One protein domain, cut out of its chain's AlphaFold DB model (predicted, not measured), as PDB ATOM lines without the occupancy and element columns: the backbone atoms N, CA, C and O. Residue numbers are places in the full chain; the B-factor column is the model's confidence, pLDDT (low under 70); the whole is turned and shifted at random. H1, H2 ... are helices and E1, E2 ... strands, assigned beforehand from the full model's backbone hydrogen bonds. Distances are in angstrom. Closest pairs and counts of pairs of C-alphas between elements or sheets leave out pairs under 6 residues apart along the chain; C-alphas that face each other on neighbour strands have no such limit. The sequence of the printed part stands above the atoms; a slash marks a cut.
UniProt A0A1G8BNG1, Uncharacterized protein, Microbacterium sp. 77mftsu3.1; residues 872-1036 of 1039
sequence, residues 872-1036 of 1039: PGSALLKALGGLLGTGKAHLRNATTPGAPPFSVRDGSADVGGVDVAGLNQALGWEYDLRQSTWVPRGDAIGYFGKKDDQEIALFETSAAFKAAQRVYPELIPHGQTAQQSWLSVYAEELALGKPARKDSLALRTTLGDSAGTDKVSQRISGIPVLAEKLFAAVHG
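This is residues 872 to 1036 of the 1039 residues of an uncharacterized protein of Microbacterium sp. 77mftsu3.1 (UniProt A0A1G8BNG1). A strongly twisted five-strand sheet is folded on itself, E1 and E4 partly facing E7 and E6 with E5 as the hinge, and H1 and H3 pack on one face. H1 joins the helices, touching the other four; the small hairpin E2 and E3, with H2 beside it, lies toward one end of the longest axis, and H4 toward the other. The 165 printed residues hold five named helices and seven named strands in the order H1 E1 H2 E2 E3 E4 E5 H3 H4 E6 E7 H5, a mixed class of helices and strands; the large sheet, mixed, runs E1 E4 E5 E7 E6. The whole is compact, with a radius of gyration of the C-alphas of 15.3 A and spans of 46 by 33 by 26 A.

H1, residues 872 to 885, begins at C-alpha 872 (161.707, 204.558, 262.177) and is 19.9 A long. E1 is residues 889 to 893, H2 916 to 922, E2 925 to 928 and E3 933 to 936. E4, residues 939 to 947, is 24.0 A long, and E5 is residues 950 to 955. H3, residues 957 to 967, is 16.1 A long; H4 is residues 978 to 987 and E6 1003 to 1008. E7, residues 1017 to 1026, is 17.4 A long. H5, residues 1027 to 1035, ends at C-alpha 1035 (160.189, 200.349, 278.981).

H1, the hub, touches H3, about perpendicular at 74 degrees, closest at the C-alphas of Ala 879 and Ala 964, 5.6 A. It touches H5 at 88 degrees, about perpendicular, with C-alphas 878 and 1033 5.0 A apart. H1 is on the sheet over E1, at a height of 9.9 A, on the same face as H3. H2 and H4 only graze the sheet. E1 and E4 are parallel, with N 892 and O 942 3.0 A apart. The hairpin E4 and E5 has N 954 and O 943 at 2.7 A. E7 bends by 105 degrees at residue 1022; its pairing is staggered, with E6 over its residues 1017 to 1022, where N 1003 and O 1022 are 2.8 A apart, and with E5 over its residues 1023 to 1026, where N 953 and O 1025 are 2.8 A apart. E5, H3, H4 and E6 form a split strand-helix-strand unit, two strands running the same way with E7 between them, its crossover right-handed. In the hairpin E2 and E3, N 928 and O 933 are 2.9 A apart. In H1, H2 and H4 every O i to N i+4 pair is within hydrogen-bond range; H3 has 6 of 7 and H5 4 of 5.

The farthest C-alphas, those of Arg 930 and Arg 997, are 48.1 A apart. The printed part has no cut; the links E1 to H2 and H4 to E6 are long. Mean pLDDT of the printed part is 80.3, and 28 residues are under 70, among them 904 to 914 and 1010 to 1016.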
ATOM      1  N   PRO A 872     163.082 204.826 262.602       77.38
ATOM      2  CA  PRO A 872     161.707 204.558 262.177       77.38
ATOM      3  C   PRO A 872     161.151 203.192 262.618       77.38
ATOM      4  O   PRO A 872     159.943 203.081 262.844       77.38
ATOM      5  N   GLY A 873     161.990 202.151 262.713       82.50
ATOM      6  CA  GLY A 873     161.586 200.819 263.166       82.50
ATOM      7  C   GLY A 873     161.334 200.764 264.671       82.50
ATOM      8  O   GLY A 873     160.254 200.342 265.093       82.50
ATOM      9  N   SER A 874     162.281 201.254 265.473       81.44
ATOM     10  CA  SER A 874     162.144 201.398 266.928       81.44
ATOM     11  C   SER A 874     160.941 202.268 267.316       81.44
ATOM     12  O   SER A 874     160.118 201.860 268.139       81.44
ATOM     13  N   ALA A 875     160.751 203.416 266.653       82.19
ATOM     14  CA  ALA A 875     159.603 204.297 266.880       82.19
ATOM     15  C   ALA A 875     158.262 203.599 266.593       82.19
ATOM     16  O   ALA A 875     157.308 203.752 267.359       82.19
ATOM     17  N   LEU A 876     158.195 202.781 265.532       89.31
ATOM     18  CA  LEU A 876     157.016 201.971 265.229       89.31
ATOM     19  C   LEU A 876     156.759 200.915 266.314       89.31
ATOM     20  O   LEU A 876     155.615 200.778 266.747       89.31
ATOM     21  N   LEU A 877     157.778 200.187 266.784       89.81
ATOM     22  CA  LEU A 877     157.597 199.205 267.863       89.81
ATOM     23  C   LEU A 877     157.182 199.854 269.183       89.81
ATOM     24  O   LEU A 877     156.277 199.344 269.839       89.81
ATOM     25  N   LYS A 878     157.762 201.004 269.536       88.06
ATOM     26  CA  LYS A 878     157.370 201.781 270.718       88.06
ATOM     27  C   LYS A 878     155.912 202.235 270.634       88.06
ATOM     28  O   LYS A 878     155.157 202.066 271.591       88.06
ATOM     29  N   ALA A 879     155.484 202.736 269.472       89.31
ATOM     30  CA  ALA A 879     154.090 203.106 269.231       89.31
ATOM     31  C   ALA A 879     153.145 201.894 269.315       89.31
ATOM     32  O   ALA A 879     152.066 201.998 269.892       89.31
ATOM     33  N   LEU A 880     153.542 200.733 268.780       92.69
ATOM     34  CA  LEU A 880     152.752 199.498 268.846       92.69
ATOM     35  C   LEU A 880     152.647 198.952 270.272       92.69
ATOM     36  O   LEU A 880     151.549 198.613 270.704       92.69
ATOM     37  N   GLY A 881     153.748 198.915 271.017       89.81
ATOM     38  CA  GLY A 881     153.745 198.498 272.416       89.81
ATOM     39  C   GLY A 881     152.897 199.429 273.288       89.81
ATOM     40  O   GLY A 881     152.066 198.959 274.060       89.81
ATOM     41  N   GLY A 882     152.991 200.748 273.088       88.50
ATOM     42  CA  GLY A 882     152.118 201.714 273.763       88.50
ATOM     43  C   GLY A 882     150.643 201.584 273.360       88.50
ATOM     44  O   GLY A 882     149.744 201.794 274.174       88.50
ATOM     45  N   LEU A 883     150.349 201.237 272.105       92.12
ATOM     46  CA  LEU A 883     148.984 201.009 271.619       92.12
ATOM     47  C   LEU A 883     148.347 199.790 272.303       92.12
ATOM     48  O   LEU A 883     147.184 199.862 272.706       92.12
ATOM     49  N   LEU A 884     149.120 198.710 272.451       92.19
ATOM     50  CA  LEU A 884     148.707 197.487 273.138       92.19
ATOM     51  C   LEU A 884     148.559 197.732 274.645       92.19
ATOM     52  O   LEU A 884     147.482 197.517 275.187       92.19
ATOM     53  N   GLY A 885     149.574 198.292 275.308       86.31
ATOM     54  CA  GLY A 885     149.552 198.528 276.757       86.31
ATOM     55  C   GLY A 885     148.462 199.503 277.228       86.31
ATOM     56  O   GLY A 885     147.968 199.386 278.345       86.31
ATOM     57  N   THR A 886     148.030 200.442 276.374       86.38
ATOM     58  CA  THR A 886     146.896 201.347 276.671       86.38
ATOM     59  C   THR A 886     145.525 200.762 276.314       86.38
ATOM     60  O   THR A 886     144.510 201.441 276.481       86.38
ATOM     61  N   GLY A 887     145.467 199.535 275.782       86.94
ATOM     62  CA  GLY A 887     144.229 198.881 275.348       86.94
ATOM     63  C   GLY A 887     143.582 199.516 274.110       86.94
ATOM     64  O   GLY A 887     142.407 199.287 273.829       86.94
ATOM     65  N   LYS A 888     144.303 200.341 273.343       90.62
ATOM     66  CA  LYS A 888     143.786 200.926 272.088       90.62
ATOM     67  C   LYS A 888     143.870 199.958 270.905       90.62
ATOM     68  O   LYS A 888     143.261 200.218 269.864       90.62
ATOM     69  N   ALA A 889     144.574 198.844 271.075       93.81
ATOM     70  CA  ALA A 889     144.573 197.685 270.194       93.81
ATOM     71  C   ALA A 889     144.942 196.418 270.971       93.81
ATOM     72  O   ALA A 889     145.420 196.515 272.098       93.81
ATOM     73  N   HIS A 890     144.787 195.251 270.341       94.44
ATOM     74  CA  HIS A 890     145.163 193.963 270.927       94.44
ATOM     75  C   HIS A 890     145.772 192.989 269.907       94.44
ATOM     76  O   HIS A 890     145.532 193.081 268.694       94.44
ATOM     77  N   LEU A 891     146.531 192.014 270.418       93.38
ATOM     78  CA  LEU A 891     146.948 190.825 269.669       93.38
ATOM     79  C   LEU A 891     146.020 189.647 269.967       93.38
ATOM     80  O   LEU A 891     145.697 189.355 271.118       93.38
ATOM     81  N   ARG A 892     145.585 188.956 268.910       92.31
ATOM     82  CA  ARG A 892     144.729 187.768 269.017       92.31
ATOM     83  C   ARG A 892     145.557 186.538 269.371       92.31
ATOM     84  O   ARG A 892     146.656 186.372 268.851       92.31
ATOM     85  N   ASN A 893     145.003 185.633 270.169       88.50
ATOM     86  CA  ASN A 893     145.581 184.303 270.319       88.50
ATOM     87  C   ASN A 893     145.589 183.584 268.950       88.50
ATOM     88  O   ASN A 893     144.580 183.577 268.236       88.50
ATOM     89  N   ALA A 894     146.746 183.043 268.553       85.25
ATOM     90  CA  ALA A 894     146.952 182.436 267.238       85.25
ATOM     91  C   ALA A 894     146.258 181.079 267.044       85.25
ATOM     92  O   ALA A 894     146.144 180.624 265.912       85.25
ATOM     93  N   THR A 895     145.818 180.407 268.105       79.69
ATOM     94  CA  THR A 895     145.235 179.055 268.029       79.69
ATOM     95  C   THR A 895     143.810 178.997 268.558       79.69
ATOM     96  O   THR A 895     143.018 178.192 268.069       79.69
ATOM     97  N   THR A 896     143.453 179.892 269.483       81.56
ATOM     98  CA  THR A 896     142.139 179.921 270.141       81.56
ATOM     99  C   THR A 896     141.488 181.300 269.987       81.56
ATOM    100  O   THR A 896     141.673 182.178 270.832       81.56
ATOM    101  N   PRO A 897     140.715 181.535 268.910       76.31
ATOM    102  CA  PRO A 897     140.062 182.821 268.681       76.31
ATOM    103  C   PRO A 897     139.158 183.235 269.850       76.31
ATOM    104  O   PRO A 897     138.330 182.454 270.305       76.31
ATOM    105  N   GLY A 898     139.293 184.481 270.310       77.62
ATOM    106  CA  GLY A 898     138.487 185.035 271.406       77.62
ATOM    107  C   GLY A 898     139.019 184.759 272.818       77.62
ATOM    108  O   GLY A 898     138.498 185.342 273.762       77.62
ATOM    109  N   ALA A 899     140.067 183.942 272.966       83.75
ATOM    110  CA  ALA A 899     140.783 183.759 274.228       83.75
ATOM    111  C   ALA A 899     141.994 184.713 274.335       83.75
ATOM    112  O   ALA A 899     142.560 185.085 273.297       83.75
ATOM    113  N   PRO A 900     142.421 185.084 275.559       86.19
ATOM    114  CA  PRO A 900     143.655 185.838 275.753       86.19
ATOM    115  C   PRO A 900     144.888 185.030 275.291       86.19
ATOM    116  O   PRO A 900     144.850 183.793 275.266       86.19
ATOM    117  N   PRO A 901     145.991 185.699 274.906       86.06
ATOM    118  CA  PRO A 901     147.229 185.039 274.501       86.06
ATOM    119  C   PRO A 901     147.805 184.106 275.571       86.06
ATOM    120  O   PRO A 901     148.156 182.972 275.253       86.06
ATOM    121  N   PHE A 902     147.856 184.526 276.835       82.50
ATOM    122  CA  PHE A 902     148.276 183.659 277.935       82.50
ATOM    123  C   PHE A 902     147.066 183.113 278.692       82.50
ATOM    124  O   PHE A 902     146.149 183.857 279.051       82.50
ATOM    125  N   SER A 903     147.068 181.804 278.950       71.31
ATOM    126  CA  SER A 903     146.004 181.144 279.699       71.31
ATOM    127  C   SER A 903     146.123 181.443 281.193       71.31
ATOM    128  O   SER A 903     147.180 181.290 281.800       71.31
ATOM    129  N   VAL A 904     145.008 181.842 281.803       65.06
ATOM    130  CA  VAL A 904     144.910 182.048 283.250       65.06
ATOM    131  C   VAL A 904     144.123 180.878 283.825       65.06
ATOM    132  O   VAL A 904     142.919 180.768 283.588       65.06
ATOM    133  N   ARG A 905     144.789 179.965 284.542       54.44
ATOM    134  CA  ARG A 905     144.092 178.924 285.311       54.44
ATOM    135  C   ARG A 905     143.554 179.554 286.601       54.44
ATOM    136  O   ARG A 905     144.299 180.175 287.356       54.44
ATOM    137  N   ASP A 906     142.247 179.418 286.810       52.16
ATOM    138  CA  ASP A 906     141.537 179.722 288.060       52.16
ATOM    139  C   ASP A 906     141.673 181.157 288.604       52.16
ATOM    140  O   ASP A 906     141.730 181.368 289.812       52.16
ATOM    141  N   GLY A 907     141.716 182.168 287.728       51.78
ATOM    142  CA  GLY A 907     141.664 183.582 288.142       51.78
ATOM    143  C   GLY A 907     142.858 184.067 288.979       51.78
ATOM    144  O   GLY A 907     142.810 185.173 289.512       51.78
ATOM    145  N   SER A 908     143.920 183.266 289.097       52.62
ATOM    146  CA  SER A 908     145.166 183.666 289.755       52.62
ATOM    147  C   SER A 908     146.025 184.510 288.809       52.62
ATOM    148  O   SER A 908     146.233 184.136 287.658       52.62
ATOM    149  N   ALA A 909     146.494 185.669 289.283       54.03
ATOM    150  CA  ALA A 909     147.324 186.592 288.502       54.03
ATOM    151  C   ALA A 909     148.736 186.038 288.210       54.03
ATOM    152  O   ALA A 909     149.346 186.424 287.216       54.03
ATOM    153  N   ASP A 910     149.192 185.074 289.021       53.38
ATOM    154  CA  ASP A 910     150.548 184.531 288.996       53.38
ATOM    155  C   ASP A 910     150.540 183.006 288.852       53.38
ATOM    156  O   ASP A 910     150.037 182.283 289.717       53.38
ATOM    157  N   VAL A 911     151.167 182.491 287.791       54.28
ATOM    158  CA  VAL A 911     151.417 181.050 287.625       54.28
ATOM    159  C   VAL A 911     152.926 180.830 287.610       54.28
ATOM    160  O   VAL A 911     153.608 181.200 286.662       54.28
ATOM    161  N   GLY A 912     153.468 180.240 288.679       55.53
ATOM    162  CA  GLY A 912     154.897 179.907 288.763       55.53
ATOM    163  C   GLY A 912     155.849 181.108 288.869       55.53
ATOM    164  O   GLY A 912     157.013 180.971 288.507       55.53
ATOM    165  N   GLY A 913     155.374 182.264 289.356       55.88
ATOM    166  CA  GLY A 913     156.174 183.492 289.498       55.88
ATOM    167  C   GLY A 913     156.202 184.395 288.257       55.88
ATOM    168  O   GLY A 913     156.962 185.356 288.232       55.88
ATOM    169  N   VAL A 914     155.389 184.090 287.240       65.19
ATOM    170  CA  VAL A 914     155.209 184.912 286.037       65.19
ATOM    171  C   VAL A 914     153.888 185.679 286.145       65.19
ATOM    172  O   VAL A 914     152.846 185.049 286.338       65.19
ATOM    173  N   ASP A 915     153.940 187.006 285.986       73.75
ATOM    174  CA  ASP A 915     152.773 187.904 285.982       73.75
ATOM    175  C   ASP A 915     151.988 187.761 284.667       73.75
ATOM    176  O   ASP A 915     152.183 188.482 283.682       73.75
ATOM    177  N   VAL A 916     151.101 186.766 284.629       77.44
ATOM    178  CA  VAL A 916     150.292 186.448 283.446       77.44
ATOM    179  C   VAL A 916     149.275 187.558 283.164       77.44
ATOM    180  O   VAL A 916     148.933 187.817 282.004       77.44
ATOM    181  N   ALA A 917     148.792 188.229 284.212       77.50
ATOM    182  CA  ALA A 917     147.860 189.338 284.083       77.50
ATOM    183  C   ALA A 917     148.522 190.550 283.409       77.50
ATOM    184  O   ALA A 917     147.970 191.083 282.442       77.50
ATOM    185  N   GLY A 918     149.725 190.922 283.849       79.75
ATOM    186  CA  GLY A 918     150.534 191.980 283.247       79.75
ATOM    187  C   GLY A 918     150.904 191.684 281.796       79.75
ATOM    188  O   GLY A 918     150.791 192.566 280.945       79.75
ATOM    189  N   LEU A 919     151.243 190.433 281.465       84.25
ATOM    190  CA  LEU A 919     151.537 190.028 280.084       84.25
ATOM    191  C   LEU A 919     150.314 190.132 279.162       84.25
ATOM    192  O   LEU A 919     150.416 190.667 278.058       84.25
ATOM    193  N   ASN A 920     149.136 189.673 279.598       87.44
ATOM    194  CA  ASN A 920     147.908 189.835 278.812       87.44
ATOM    195  C   ASN A 920     147.523 191.318 278.659       87.44
ATOM    196  O   ASN A 920     147.108 191.733 277.572       87.44
ATOM    197  N   GLN A 921     147.733 192.134 279.695       86.88
ATOM    198  CA  GLN A 921     147.525 193.581 279.633       86.88
ATOM    199  C   GLN A 921     148.476 194.269 278.650       86.88
ATOM    200  O   GLN A 921     148.032 195.067 277.822       86.88
ATOM    201  N   ALA A 922     149.757 193.900 278.652       86.50
ATOM    202  CA  ALA A 922     150.751 194.390 277.698       86.50
ATOM    203  C   ALA A 922     150.428 194.015 276.237       86.50
ATOM    204  O   ALA A 922     150.900 194.672 275.311       86.50
ATOM    205  N   LEU A 923     149.595 192.992 276.019       91.06
ATOM    206  CA  LEU A 923     149.113 192.551 274.706       91.06
ATOM    207  C   LEU A 923     147.723 193.103 274.332       91.06
ATOM    208  O   LEU A 923     147.164 192.701 273.304       91.06
ATOM    209  N   GLY A 924     147.170 194.026 275.129       90.44
ATOM    210  CA  GLY A 924     145.917 194.732 274.842       90.44
ATOM    211  C   GLY A 924     144.645 194.091 275.388       90.44
ATOM    212  O   GLY A 924     143.551 194.376 274.895       90.44
ATOM    213  N   TRP A 925     144.761 193.220 276.389       90.69
ATOM    214  CA  TRP A 925     143.617 192.583 277.041       90.69
ATOM    215  C   TRP A 925     143.368 193.174 278.426       90.69
ATOM    216  O   TRP A 925     144.295 193.499 279.155       90.69
ATOM    217  N   GLU A 926     142.106 193.300 278.818       87.75
ATOM    218  CA  GLU A 926     141.726 193.771 280.151       87.75
ATOM    219  C   GLU A 926     140.849 192.722 280.828       87.75
ATOM    220  O   GLU A 926     140.005 192.096 280.182       87.75
ATOM    221  N   TYR A 927     141.034 192.527 282.129       84.75
ATOM    222  CA  TYR A 927     140.172 191.648 282.902       84.75
ATOM    223  C   TYR A 927     138.889 192.382 283.309       84.75
ATOM    224  O   TYR A 927     138.915 193.298 284.133       84.75
ATOM    225  N   ASP A 928     137.748 191.986 282.739       81.44
ATOM    226  CA  ASP A 928     136.445 192.526 283.121       81.44
ATOM    227  C   ASP A 928     135.966 191.853 284.414       81.44
ATOM    228  O   ASP A 928     135.440 190.737 284.401       81.44
ATOM    229  N   LEU A 929     136.098 192.572 285.533       76.94
ATOM    230  CA  LEU A 929     135.650 192.132 286.859       76.94
ATOM    231  C   LEU A 929     134.146 191.813 286.931       76.94
ATOM    232  O   LEU A 929     133.725 191.092 287.832       76.94
ATOM    233  N   ARG A 930     133.316 192.345 286.022       78.50
ATOM    234  CA  ARG A 930     131.865 192.082 286.007       78.50
ATOM    235  C   ARG A 930     131.522 190.766 285.329       78.50
ATOM    236  O   ARG A 930     130.530 190.140 285.686       78.50
ATOM    237  N   GLN A 931     132.311 190.384 284.331       75.56
ATOM    238  CA  GLN A 931     132.120 189.165 283.545       75.56
ATOM    239  C   GLN A 931     133.094 188.053 283.955       75.56
ATOM    240  O   GLN A 931     133.029 186.954 283.408       75.56
ATOM    241  N   SER A 932     133.992 188.340 284.906       78.12
ATOM    242  CA  SER A 932     135.082 187.471 285.357       78.12
ATOM    243  C   SER A 932     135.884 186.871 284.197       78.12
ATOM    244  O   SER A 932     136.323 185.722 284.260       78.12
ATOM    245  N   THR A 933     136.062 187.641 283.120       83.56
ATOM    246  CA  THR A 933     136.685 187.177 281.879       83.56
ATOM    247  C   THR A 933     137.624 188.224 281.298       83.56
ATOM    248  O   THR A 933     137.439 189.427 281.487       83.56
ATOM    249  N   TRP A 934     138.628 187.763 280.560       85.19
ATOM    250  CA  TRP A 934     139.507 188.632 279.787       85.19
ATOM    251  C   TRP A 934     138.803 189.074 278.509       85.19
ATOM    252  O   TRP A 934     138.319 188.243 277.740       85.19
ATOM    253  N   VAL A 935     138.770 190.382 278.268       88.00
ATOM    254  CA  VAL A 935     138.190 190.977 277.065       88.00
ATOM    255  C   VAL A 935     139.266 191.723 276.270       88.00
ATOM    256  O   VAL A 935     140.065 192.461 276.855       88.00
ATOM    257  N   PRO A 936     139.315 191.558 274.937       90.38
ATOM    258  CA  PRO A 936     140.245 192.309 274.109       90.38
ATOM    259  C   PRO A 936     139.799 193.771 274.023       90.38
ATOM    260  O   PRO A 936     138.599 194.062 273.934       90.38
ATOM    261  N   ARG A 937     140.751 194.706 274.012       87.75
ATOM    262  CA  ARG A 937     140.472 196.138 273.861       87.75
ATOM    263  C   ARG A 937     141.021 196.676 272.537       87.75
ATOM    264  O   ARG A 937     142.034 196.216 272.014       87.75
ATOM    265  N   GLY A 938     140.301 197.637 271.960       88.06
ATOM    266  CA  GLY A 938     140.687 198.297 270.713       88.06
ATOM    267  C   GLY A 938     140.709 197.401 269.468       88.06
ATOM    268  O   GLY A 938     140.150 196.303 269.453       88.06
ATOM    269  N   ASP A 939     141.347 197.891 268.403       90.81
ATOM    270  CA  ASP A 939     141.403 197.203 267.108       90.81
ATOM    271  C   ASP A 939     142.336 195.974 267.155       90.81
ATOM    272  O   ASP A 939     143.399 196.002 267.775       90.81
ATOM    273  N   ALA A 940     141.971 194.890 266.464       93.00
ATOM    274  CA  ALA A 940     142.852 193.733 266.312       93.00
ATOM    275  C   ALA A 940     143.958 194.055 265.295       93.00
ATOM    276  O   ALA A 940     143.668 194.269 264.117       93.00
ATOM    277  N   ILE A 941     145.220 194.068 265.731       94.62
ATOM    278  CA  ILE A 941     146.357 194.482 264.881       94.62
ATOM    279  C   ILE A 941     147.351 193.358 264.570       94.62
ATOM    280  O   ILE A 941     148.354 193.575 263.889       94.62
ATOM    281  N   GLY A 942     147.089 192.147 265.054       93.69
ATOM    282  CA  GLY A 942     147.960 191.003 264.827       93.69
ATOM    283  C   GLY A 942     147.562 189.775 265.632       93.69
ATOM    284  O   GLY A 942     146.428 189.659 266.111       93.69
ATOM    285  N   TYR A 943     148.522 188.868 265.758       93.12
ATOM    286  CA  TYR A 943     148.412 187.610 266.484       93.12
ATOM    287  C   TYR A 943     149.594 187.429 267.431       93.12
ATOM    288  O   TYR A 943     150.666 187.974 267.191       93.12
ATOM    289  N   PHE A 944     149.413 186.641 268.481       92.06
ATOM    290  CA  PHE A 944     150.464 186.247 269.410       92.06
ATOM    291  C   PHE A 944     150.460 184.727 269.580       92.06
ATOM    292  O   PHE A 944     149.392 184.109 269.614       92.06
ATOM    293  N   GLY A 945     151.645 184.129 269.672       88.88
ATOM    294  CA  GLY A 945     151.817 182.702 269.933       88.88
ATOM    295  C   GLY A 945     153.290 182.310 270.014       88.88
ATOM    296  O   GLY A 945     154.171 183.171 269.970       88.88
ATOM    297  N   LYS A 946     153.568 181.007 270.107       86.50
ATOM    298  CA  LYS A 946     154.936 180.473 270.194       86.50
ATOM    299  C   LYS A 946     155.418 179.867 268.881       86.50
ATOM    300  O   LYS A 946     154.652 179.235 268.157       86.50
ATOM    301  N   LYS A 947     156.706 180.000 268.585       83.62
ATOM    302  CA  LYS A 947     157.395 179.262 267.520       83.62
ATOM    303  C   LYS A 947     158.782 178.884 268.017       83.62
ATOM    304  O   LYS A 947     159.509 179.766 268.451       83.62
ATOM    305  N   ASP A 948     159.138 177.604 267.922       80.12
ATOM    306  CA  ASP A 948     160.446 177.093 268.360       80.12
ATOM    307  C   ASP A 948     160.789 177.557 269.800       80.12
ATOM    308  O   ASP A 948     161.873 178.067 270.060       80.12
ATOM    309  N   ASP A 949     159.808 177.453 270.709       77.81
ATOM    310  CA  ASP A 949     159.822 177.927 272.107       77.81
ATOM    311  C   ASP A 949     159.988 179.445 272.333       77.81
ATOM    312  O   ASP A 949     159.993 179.901 273.476       77.81
ATOM    313  N   GLN A 950     160.016 180.254 271.272       84.56
ATOM    314  CA  GLN A 950     160.050 181.716 271.353       84.56
ATOM    315  C   GLN A 950     158.654 182.329 271.237       84.56
ATOM    316  O   GLN A 950     157.843 181.919 270.404       84.56
ATOM    317  N   GLU A 951     158.382 183.355 272.040       88.88
ATOM    318  CA  GLU A 951     157.138 184.124 271.994       88.88
ATOM    319  C   GLU A 951     157.194 185.190 270.900       88.88
ATOM    320  O   GLU A 951     158.105 186.023 270.853       88.88
ATOM    321  N   ILE A 952     156.215 185.159 269.996       90.81
ATOM    322  CA  ILE A 952     156.189 185.992 268.797       90.81
ATOM    323  C   ILE A 952     154.883 186.777 268.728       90.81
ATOM    324  O   ILE A 952     153.792 186.208 268.664       90.81
ATOM    325  N   ALA A 953     155.023 188.095 268.613       92.69
ATOM    326  CA  ALA A 953     153.990 189.000 268.139       92.69
ATOM    327  C   ALA A 953     154.054 189.086 266.606       92.69
ATOM    328  O   ALA A 953     155.040 189.536 266.028       92.69
ATOM    329  N   LEU A 954     153.003 188.645 265.923       93.12
ATOM    330  CA  LEU A 954     152.886 188.666 264.469       93.12
ATOM    331  C   LEU A 954     151.930 189.784 264.036       93.12
ATOM    332  O   LEU A 954     150.710 189.619 264.069       93.12
ATOM    333  N   PHE A 955     152.481 190.920 263.610       94.81
ATOM    334  CA  PHE A 955     151.701 192.111 263.261       94.81
ATOM    335  C   PHE A 955     151.151 192.078 261.833       94.81
ATOM    336  O   PHE A 955     151.847 191.712 260.880       94.81
ATOM    337  N   GLU A 956     149.914 192.538 261.659       92.69
ATOM    338  CA  GLU A 956     149.345 192.803 260.339       92.69
ATOM    339  C   GLU A 956     149.875 194.133 259.790       92.69
ATOM    340  O   GLU A 956     149.656 195.197 260.368       92.69
ATOM    341  N   THR A 957     150.542 194.091 258.636       88.94
ATOM    342  CA  THR A 957     151.342 195.212 258.109       88.94
ATOM    343  C   THR A 957     150.592 196.543 258.010       88.94
ATOM    344  O   THR A 957     151.125 197.580 258.399       88.94
ATOM    345  N   SER A 958     149.369 196.531 257.473       87.75
ATOM    346  CA  SER A 958     148.572 197.743 257.238       87.75
ATOM    347  C   SER A 958     147.770 198.158 258.473       87.75
ATOM    348  O   SER A 958     147.738 199.341 258.811       87.75
ATOM    349  N   ALA A 959     147.147 197.197 259.162       88.81
ATOM    350  CA  ALA A 959     146.295 197.465 260.318       88.81
ATOM    351  C   ALA A 959     147.108 197.993 261.507       88.81
ATOM    352  O   ALA A 959     146.779 199.049 262.046       88.81
ATOM    353  N   ALA A 960     148.215 197.326 261.846       92.69
ATOM    354  CA  ALA A 960     149.097 197.736 262.935       92.69
ATOM    355  C   ALA A 960     149.702 199.123 262.683       92.69
ATOM    356  O   ALA A 960     149.631 199.993 263.549       92.69
ATOM    357  N   PHE A 961     150.212 199.373 261.471       92.31
ATOM    358  CA  PHE A 961     150.789 200.672 261.120       92.31
ATOM    359  C   PHE A 961     149.761 201.808 261.198       92.31
ATOM    360  O   PHE A 961     150.022 202.832 261.824       92.31
ATOM    361  N   LYS A 962     148.574 201.638 260.598       91.44
ATOM    362  CA  LYS A 962     147.525 202.673 260.621       91.44
ATOM    363  C   LYS A 962     147.029 202.951 262.035       91.44
ATOM    364  O   LYS A 962     146.782 204.107 262.369       91.44
ATOM    365  N   ALA A 963     146.876 201.913 262.858       91.31
ATOM    366  CA  ALA A 963     146.454 202.072 264.243       91.31
ATOM    367  C   ALA A 963     147.512 202.827 265.063       91.31
ATOM    368  O   ALA A 963     147.160 203.772 265.768       91.31
ATOM    369  N   ALA A 964     148.792 202.479 264.898       90.69
ATOM    370  CA  ALA A 964     149.905 203.167 265.544       90.69
ATOM    371  C   ALA A 964     150.014 204.635 265.094       90.69
ATOM    372  O   ALA A 964     150.016 205.522 265.939       90.69
ATOM    373  N   GLN A 965     149.989 204.915 263.784       91.56
ATOM    374  CA  GLN A 965     150.061 206.280 263.236       91.56
ATOM    375  C   GLN A 965     148.878 207.158 263.664       91.56
ATOM    376  O   GLN A 965     149.033 208.357 263.881       91.56
ATOM    377  N   ARG A 966     147.678 206.577 263.793       87.62
ATOM    378  CA  ARG A 966     146.483 207.311 264.233       87.62
ATOM    379  C   ARG A 966     146.586 207.767 265.688       87.62
ATOM    380  O   ARG A 966     146.048 208.817 266.023       87.62
ATOM    381  N   VAL A 967     147.199 206.956 266.551       86.25
ATOM    382  CA  VAL A 967     147.248 207.201 268.001       86.25
ATOM    383  C   VAL A 967     148.520 207.930 268.426       86.25
ATOM    384  O   VAL A 967     148.434 208.757 269.328       86.25
ATOM    385  N   TYR A 968     149.644 207.652 267.762       85.62
ATOM    386  CA  TYR A 968     150.965 208.221 268.040       85.62
ATOM    387  C   TYR A 968     151.560 208.905 266.788       85.62
ATOM    388  O   TYR A 968     152.616 208.490 266.292       85.62
ATOM    389  N   PRO A 969     150.887 209.924 266.213       77.31
ATOM    390  CA  PRO A 969     151.368 210.630 265.019       77.31
ATOM    391  C   PRO A 969     152.706 211.364 265.230       77.31
ATOM    392  O   PRO A 969     153.390 211.687 264.262       77.31
ATOM    393  N   GLU A 970     153.094 211.623 266.478       68.19
ATOM    394  CA  GLU A 970     154.385 212.193 266.871       68.19
ATOM    395  C   GLU A 970     155.548 211.196 266.784       68.19
ATOM    396  O   GLU A 970     156.678 211.610 266.536       68.19
ATOM    397  N   LEU A 971     155.280 209.894 266.945       73.75
ATOM    398  CA  LEU A 971     156.267 208.827 266.735       73.75
ATOM    399  C   LEU A 971     156.283 208.351 265.277       73.75
ATOM    400  O   LEU A 971     157.316 207.907 264.783       73.75
ATOM    401  N   ILE A 972     155.140 208.434 264.588       81.12
ATOM    402  CA  ILE A 972     154.973 207.999 263.197       81.12
ATOM    403  C   ILE A 972     154.331 209.141 262.388       81.12
ATOM    404  O   ILE A 972     153.102 209.215 262.293       81.12
ATOM    405  N   PRO A 973     155.126 210.024 261.757       70.94
ATOM    406  CA  PRO A 973     154.608 211.164 261.005       70.94
ATOM    407  C   PRO A 973     153.713 210.764 259.821       70.94
ATOM    408  O   PRO A 973     153.880 209.704 259.215       70.94
ATOM    409  N   HIS A 974     152.801 211.651 259.406       72.06
ATOM    410  CA  HIS A 974     151.839 211.393 258.316       72.06
ATOM    411  C   HIS A 974     152.467 211.087 256.941       72.06
ATOM    412  O   HIS A 974     151.817 210.466 256.102       72.06
ATOM    413  N   GLY A 975     153.715 211.498 256.698       67.31
ATOM    414  CA  GLY A 975     154.450 211.193 255.463       67.31
ATOM    415  C   GLY A 975     155.148 209.827 255.457       67.31
ATOM    416  O   GLY A 975     155.614 209.384 254.408       67.31
ATOM    417  N   GLN A 976     155.236 209.157 256.608       76.25
ATOM    418  CA  GLN A 976     155.874 207.852 256.733       76.25
ATOM    419  C   GLN A 976     154.939 206.751 256.220       76.25
ATOM    420  O   GLN A 976     153.740 206.742 256.507       76.25
ATOM    421  N   THR A 977     155.482 205.805 255.449       83.00
ATOM    422  CA  THR A 977     154.706 204.687 254.892       83.00
ATOM    423  C   THR A 977     154.882 203.408 255.708       83.00
ATOM    424  O   THR A 977     155.946 203.151 256.281       83.00
ATOM    425  N   ALA A 978     153.860 202.546 255.697       83.75
ATOM    426  CA  ALA A 978     153.939 201.223 256.314       83.75
ATOM    427  C   ALA A 978     155.124 200.409 255.766       83.75
ATOM    428  O   ALA A 978     155.844 199.774 256.531       83.75
ATOM    429  N   GLN A 979     155.372 200.468 254.452       83.19
ATOM    430  CA  GLN A 979     156.461 199.724 253.818       83.19
ATOM    431  C   GLN A 979     157.836 200.153 254.337       83.19
ATOM    432  O   GLN A 979     158.621 199.298 254.735       83.19
ATOM    433  N   GLN A 980     158.120 201.457 254.371       80.19
ATOM    434  CA  GLN A 980     159.399 201.975 254.872       80.19
ATOM    435  C   GLN A 980     159.618 201.631 256.347       80.19
ATOM    436  O   GLN A 980     160.713 201.229 256.730       80.19
ATOM    437  N   SER A 981     158.568 201.737 257.159       85.31
ATOM    438  CA  SER A 981     158.656 201.481 258.598       85.31
ATOM    439  C   SER A 981     158.961 200.016 258.886       85.31
ATOM    440  O   SER A 981     159.904 199.716 259.604       85.31
ATOM    441  N   TRP A 982     158.243 199.088 258.246       88.12
ATOM    442  CA  TRP A 982     158.499 197.656 258.415       88.12
ATOM    443  C   TRP A 982     159.838 197.208 257.824       88.12
ATOM    444  O   TRP A 982     160.486 196.336 258.395       88.12
ATOM    445  N   LEU A 983     160.289 197.807 256.715       83.12
ATOM    446  CA  LEU A 983     161.650 197.579 256.217       83.12
ATOM    447  C   LEU A 983     162.705 198.037 257.228       83.12
ATOM    448  O   LEU A 983     163.715 197.357 257.373       83.12
ATOM    449  N   SER A 984     162.451 199.138 257.941       82.56
ATOM    450  CA  SER A 984     163.339 199.633 258.999       82.56
ATOM    451  C   SER A 984     163.360 198.669 260.190       82.56
ATOM    452  O   SER A 984     164.434 198.281 260.618       82.56
ATOM    453  N   VAL A 985     162.207 198.129 260.613       85.19
ATOM    454  CA  VAL A 985     162.135 197.066 261.643       85.19
ATOM    455  C   VAL A 985     162.990 195.840 261.272       85.19
ATOM    456  O   VAL A 985     163.665 195.282 262.132       85.19
ATOM    457  N   TYR A 986     163.005 195.410 260.004       84.06
ATOM    458  CA  TYR A 986     163.893 194.319 259.566       84.06
ATOM    459  C   TYR A 986     165.369 194.729 259.492       84.06
ATOM    460  O   TYR A 986     166.235 193.915 259.805       84.06
ATOM    461  N   ALA A 987     165.662 195.950 259.038       78.19
ATOM    462  CA  ALA A 987     167.028 196.461 258.926       78.19
ATOM    463  C   ALA A 987     167.687 196.659 260.299       78.19
ATOM    464  O   ALA A 987     168.878 196.417 260.439       78.19
ATOM    465  N   GLU A 988     166.891 197.034 261.297       77.19
ATOM    466  CA  GLU A 988     167.276 197.200 262.705       77.19
ATOM    467  C   GLU A 988     167.270 195.865 263.477       77.19
ATOM    468  O   GLU A 988     167.406 195.843 264.695       77.19
ATOM    469  N   GLU A 989     167.063 194.740 262.783       83.25
ATOM    470  CA  GLU A 989     167.006 193.391 263.361       83.25
ATOM    471  C   GLU A 989     165.936 193.218 264.454       83.25
ATOM    472  O   GLU A 989     166.000 192.309 265.282       83.25
ATOM    473  N   LEU A 990     164.906 194.064 264.457       83.69
ATOM    474  CA  LEU A 990     163.813 194.043 265.430       83.69
ATOM    475  C   LEU A 990     162.739 192.988 265.096       83.69
ATOM    476  O   LEU A 990     161.991 192.567 265.977       83.69
ATOM    477  N   ALA A 991     162.685 192.522 263.844       86.25
ATOM    478  CA  ALA A 991     161.830 191.422 263.391       86.25
ATOM    479  C   ALA A 991     162.624 190.130 263.119       86.25
ATOM    480  O   ALA A 991     163.813 190.154 262.805       86.25
ATOM    481  N   LEU A 992     161.946 188.984 263.209       83.69
ATOM    482  CA  LEU A 992     162.510 187.661 262.942       83.69
ATOM    483  C   LEU A 992     162.524 187.334 261.442       83.69
ATOM    484  O   LEU A 992     161.507 187.409 260.754       83.69
ATOM    485  N   GLY A 993     163.666 186.853 260.952       77.75
ATOM    486  CA  GLY A 993     163.852 186.496 259.543       77.75
ATOM    487  C   GLY A 993     164.053 187.711 258.632       77.75
ATOM    488  O   GLY A 993     164.082 188.853 259.078       77.75
ATOM    489  N   LYS A 994     164.229 187.464 257.328       74.88
ATOM    490  CA  LYS A 994     164.387 188.515 256.311       74.88
ATOM    491  C   LYS A 994     163.371 188.300 255.183       74.88
ATOM    492  O   LYS A 994     163.208 187.160 254.740       74.88
ATOM    493  N   PRO A 995     162.674 189.349 254.709       72.06
ATOM    494  CA  PRO A 995     161.728 189.215 253.607       72.06
ATOM    495  C   PRO A 995     162.457 188.801 252.320       72.06
ATOM    496  O   PRO A 995     163.503 189.349 251.978       72.06
ATOM    497  N   ALA A 996     161.894 187.841 251.581       62.19
ATOM    498  CA  ALA A 996     162.519 187.297 250.371       62.19
ATOM    499  C   ALA A 996     162.549 188.292 249.188       62.19
ATOM    500  O   ALA A 996     163.341 188.129 248.262       62.19
ATOM    501  N   ARG A 997     161.671 189.308 249.192       62.16
ATOM    502  CA  ARG A 997     161.591 190.398 248.199       62.16
ATOM    503  C   ARG A 997     161.124 191.687 248.881       62.16
ATOM    504  O   ARG A 997     160.295 191.617 249.785       62.16
ATOM    505  N   LYS A 998     161.577 192.857 248.402       58.09
ATOM    506  CA  LYS A 998     161.213 194.187 248.952       58.09
ATOM    507  C   LYS A 998     159.698 194.473 248.976       58.09
ATOM    508  O   LYS A 998     159.248 195.254 249.813       58.09
ATOM    509  N   ASP A 999     158.926 193.811 248.115       59.84
ATOM    510  CA  ASP A 999     157.474 194.011 247.986       59.84
ATOM    511  C   ASP A 999     156.642 193.032 248.837       59.84
ATOM    512  O   ASP A 999     155.426 193.171 248.952       59.84
ATOM    513  N   SER A1000     157.280 192.028 249.452       70.62
ATOM    514  CA  SER A1000     156.622 191.000 250.265       70.62
ATOM    515  C   SER A1000     157.186 191.026 251.685       70.62
ATOM    516  O   SER A1000     158.038 190.224 252.058       70.62
ATOM    517  N   LEU A1001     156.724 192.008 252.463       79.44
ATOM    518  CA  LEU A1001     157.200 192.263 253.831       79.44
ATOM    519  C   LEU A1001     156.744 191.194 254.830       79.44
ATOM    520  O   LEU A1001     157.451 190.905 255.790       79.44
ATOM    521  N   ALA A1002     155.544 190.644 254.629       82.50
ATOM    522  CA  ALA A1002     154.940 189.691 255.548       82.50
ATOM    523  C   ALA A1002     155.522 188.286 255.349       82.50
ATOM    524  O   ALA A1002     155.558 187.766 254.234       82.50
ATOM    525  N   LEU A1003     155.919 187.652 256.448       83.88
ATOM    526  CA  LEU A1003     156.391 186.276 256.474       83.88
ATOM    527  C   LEU A1003     155.252 185.348 256.890       83.88
ATOM    528  O   LEU A1003     154.458 185.661 257.780       83.88
ATOM    529  N   ARG A1004     155.175 184.182 256.240       85.00
ATOM    530  CA  ARG A1004     154.283 183.100 256.673       85.00
ATOM    531  C   ARG A1004     154.931 182.361 257.836       85.00
ATOM    532  O   ARG A1004     155.863 181.586 257.622       85.00
ATOM    533  N   THR A1005     154.377 182.546 259.022       83.19
ATOM    534  CA  THR A1005     154.882 182.010 260.285       83.19
ATOM    535  C   THR A1005     153.861 181.033 260.857       83.19
ATOM    536  O   THR A1005     152.664 181.314 260.875       83.19
ATOM    537  N   THR A1006     154.322 179.861 261.286       85.38
ATOM    538  CA  THR A1006     153.495 178.909 262.035       85.38
ATOM    539  C   THR A1006     153.612 179.251 263.513       85.38
ATOM    540  O   THR A1006     154.721 179.226 264.041       85.38
ATOM    541  N   LEU A1007     152.495 179.602 264.144       84.25
ATOM    542  CA  LEU A1007     152.407 179.920 265.567       84.25
ATOM    543  C   LEU A1007     151.621 178.818 266.281       84.25
ATOM    544  O   LEU A1007     150.536 178.448 265.834       84.25
ATOM    545  N   GLY A1008     152.189 178.278 267.353       79.69
ATOM    546  CA  GLY A1008     151.535 177.388 268.306       79.69
ATOM    547  C   GLY A1008     150.991 178.140 269.520       79.69
ATOM    548  O   GLY A1008     151.206 179.347 269.671       79.69
ATOM    549  N   ASP A1009     150.298 177.407 270.385       73.06
ATOM    550  CA  ASP A1009     149.692 177.944 271.601       73.06
ATOM    551  C   ASP A1009     150.753 178.384 272.627       73.06
ATOM    552  O   ASP A1009     151.700 177.655 272.938       73.06
ATOM    553  N   SER A1010     150.586 179.581 273.184       62.97
ATOM    554  CA  SER A1010     151.409 180.121 274.271       62.97
ATOM    555  C   SER A1010     151.187 179.391 275.600       62.97
ATOM    556  O   SER A1010     152.087 179.397 276.442       62.97
ATOM    557  N   ALA A1011     150.042 178.713 275.771       57.09
ATOM    558  CA  ALA A1011     149.647 177.990 276.986       57.09
ATOM    559  C   ALA A1011     150.309 176.608 277.176       57.09
ATOM    560  O   ALA A1011     150.125 175.982 278.219       57.09
ATOM    561  N   GLY A1012     151.071 176.113 276.194       52.53
ATOM    562  CA  GLY A1012     151.860 174.877 276.311       52.53
ATOM    563  C   GLY A1012     151.059 173.570 276.417       52.53
ATOM    564  O   GLY A1012     151.652 172.527 276.685       52.53
ATOM    565  N   THR A1013     149.737 173.590 276.219       50.00
ATOM    566  CA  THR A1013     148.880 172.421 276.484       50.00
ATOM    567  C   THR A1013     148.406 171.651 275.251       50.00
ATOM    568  O   THR A1013     147.975 170.517 275.426       50.00
ATOM    569  N   ASP A1014     148.554 172.171 274.024       52.19
ATOM    570  CA  ASP A1014     148.084 171.487 272.808       52.19
ATOM    571  C   ASP A1014     149.008 171.648 271.584       52.19
ATOM    572  O   ASP A1014     149.549 172.718 271.315       52.19
ATOM    573  N   LYS A1015     149.140 170.578 270.775       56.72
ATOM    574  CA  LYS A1015     149.896 170.541 269.495       56.72
ATOM    575  C   LYS A1015     149.180 171.269 268.339       56.72
ATOM    576  O   LYS A1015     149.342 170.899 267.173       56.72
ATOM    577  N   VAL A1016     148.340 172.257 268.633       66.12
ATOM    578  CA  VAL A1016     147.604 173.015 267.615       66.12
ATOM    579  C   VAL A1016     148.466 174.197 267.188       66.12
ATOM    580  O   VAL A1016     148.950 174.953 268.020       66.12
ATOM    581  N   SER A1017     148.688 174.344 265.882       76.56
ATOM    582  CA  SER A1017     149.442 175.466 265.322       76.56
ATOM    583  C   SER A1017     148.729 176.038 264.106       76.56
ATOM    584  O   SER A1017     148.249 175.273 263.265       76.56
ATOM    585  N   GLN A1018     148.701 177.361 263.973       81.06
ATOM    586  CA  GLN A1018     148.120 178.052 262.828       81.06
ATOM    587  C   GLN A1018     149.213 178.729 262.001       81.06
ATOM    588  O   GLN A1018     150.122 179.371 262.525       81.06
ATOM    589  N   ARG A1019     149.125 178.602 260.674       83.62
ATOM    590  CA  ARG A1019     150.027 179.294 259.749       83.62
ATOM    591  C   ARG A1019     149.420 180.631 259.337       83.62
ATOM    592  O   ARG A1019     148.428 180.656 258.612       83.62
ATOM    593  N   ILE A1020     150.034 181.724 259.773       87.25
ATOM    594  CA  ILE A1020     149.528 183.094 259.627       87.25
ATOM    595  C   ILE A1020     150.591 183.954 258.927       87.25
ATOM    596  O   ILE A1020     151.783 183.650 258.976       87.25
ATOM    597  N   SER A1021     150.173 185.000 258.215       87.50
ATOM    598  CA  SER A1021     151.077 185.933 257.535       87.50
ATOM    599  C   SER A1021     151.133 187.262 258.280       87.50
ATOM    600  O   SER A1021     150.091 187.860 258.526       87.50
ATOM    601  N   GLY A1022     152.332 187.759 258.571       89.69
ATOM    602  CA  GLY A1022     152.524 189.066 259.205       89.69
ATOM    603  C   GLY A1022     153.998 189.387 259.421       89.69
ATOM    604  O   GLY A1022     154.862 188.722 258.850       89.69
ATOM    605  N   ILE A1023     154.286 190.410 260.221       91.38
ATOM    606  CA  ILE A1023     155.652 190.769 260.621       91.38
ATOM    607  C   ILE A1023     155.941 190.129 261.978       91.38
ATOM    608  O   ILE A1023     155.316 190.534 262.959       91.38
ATOM    609  N   PRO A1024     156.817 189.113 262.050       91.81
ATOM    610  CA  PRO A1024     157.110 188.433 263.304       91.81
ATOM    611  C   PRO A1024     158.119 189.250 264.114       91.81
ATOM    612  O   PRO A1024     159.237 189.482 263.669       91.81
ATOM    613  N   VAL A1025     157.733 189.665 265.310       91.31
ATOM    614  CA  VAL A1025     158.553 190.404 266.273       91.31
ATOM    615  C   VAL A1025     158.629 189.566 267.545       91.31
ATOM    616  O   VAL A1025     157.616 189.023 267.983       91.31
ATOM    617  N   LEU A1026     159.820 189.431 268.128       88.62
ATOM    618  CA  LEU A1026     159.966 188.763 269.425       88.62
ATOM    619  C   LEU A1026     159.228 189.564 270.499       88.62
ATOM    620  O   LEU A1026     159.388 190.783 270.571       88.62
ATOM    621  N   ALA A1027     158.452 188.880 271.339       85.38
ATOM    622  CA  ALA A1027     157.696 189.511 272.419       85.38
ATOM    623  C   ALA A1027     158.605 190.341 273.342       85.38
ATOM    624  O   ALA A1027     158.297 191.488 273.643       85.38
ATOM    625  N   GLU A1028     159.782 189.810 273.675       85.44
ATOM    626  CA  GLU A1028     160.819 190.501 274.449       85.44
ATOM    627  C   GLU A1028     161.213 191.857 273.841       85.44
ATOM    628  O   GLU A1028     161.234 192.865 274.541       85.44
ATOM    629  N   LYS A1029     161.435 191.920 272.518       84.19
ATOM    630  CA  LYS A1029     161.790 193.169 271.819       84.19
ATOM    631  C   LYS A1029     160.645 194.180 271.817       84.19
ATOM    632  O   LYS A1029     160.879 195.382 271.906       84.19
ATOM    633  N   LEU A1030     159.407 193.696 271.719       86.06
ATOM    634  CA  LEU A1030     158.213 194.533 271.790       86.06
ATOM    635  C   LEU A1030     158.027 195.133 273.191       86.06
ATOM    636  O   LEU A1030     157.704 196.312 273.300       86.06
ATOM    637  N   PHE A1031     158.249 194.348 274.246       82.88
ATOM    638  CA  PHE A1031     158.129 194.816 275.628       82.88
ATOM    639  C   PHE A1031     159.287 195.743 276.024       82.88
ATOM    640  O   PHE A1031     159.049 196.795 276.618       82.88
ATOM    641  N   ALA A1032     160.518 195.433 275.608       76.50
ATOM    642  CA  ALA A1032     161.685 196.286 275.836       76.50
ATOM    643  C   ALA A1032     161.530 197.681 275.196       76.50
ATOM    644  O   ALA A1032     161.886 198.691 275.803       76.50
ATOM    645  N   ALA A1033     160.921 197.761 274.006       67.88
ATOM    646  CA  ALA A1033     160.662 199.026 273.315       67.88
ATOM    647  C   ALA A1033     159.734 199.991 274.086       67.88
ATOM    648  O   ALA A1033     159.768 201.198 273.835       67.88
ATOM    649  N   VAL A1034     158.909 199.488 275.013       63.31
ATOM    650  CA  VAL A1034     157.999 200.305 275.839       63.31
ATOM    651  C   VAL A1034     158.687 200.822 277.098       63.31
ATOM    652  O   VAL A1034     158.419 201.951 277.508       63.31
ATOM    653  N   HIS A1035     159.577 200.026 277.692       52.88
ATOM    654  CA  HIS A1035     160.189 200.349 278.981       52.88
ATOM    655  C   HIS A1035     161.450 201.209 278.891       52.88
ATOM    656  O   HIS A1035     161.760 201.870 279.873       52.88
ATOM    657  N   GLY A1036     162.097 201.294 277.723       42.91
ATOM    658  CA  GLY A1036     163.366 202.011 277.583       42.91
ATOM    659  C   GLY A1036     164.482 201.273 278.325       42.91
ATOM    660  O   GLY A1036     164.344 200.915 279.488       42.91
TER     661      GLY A1036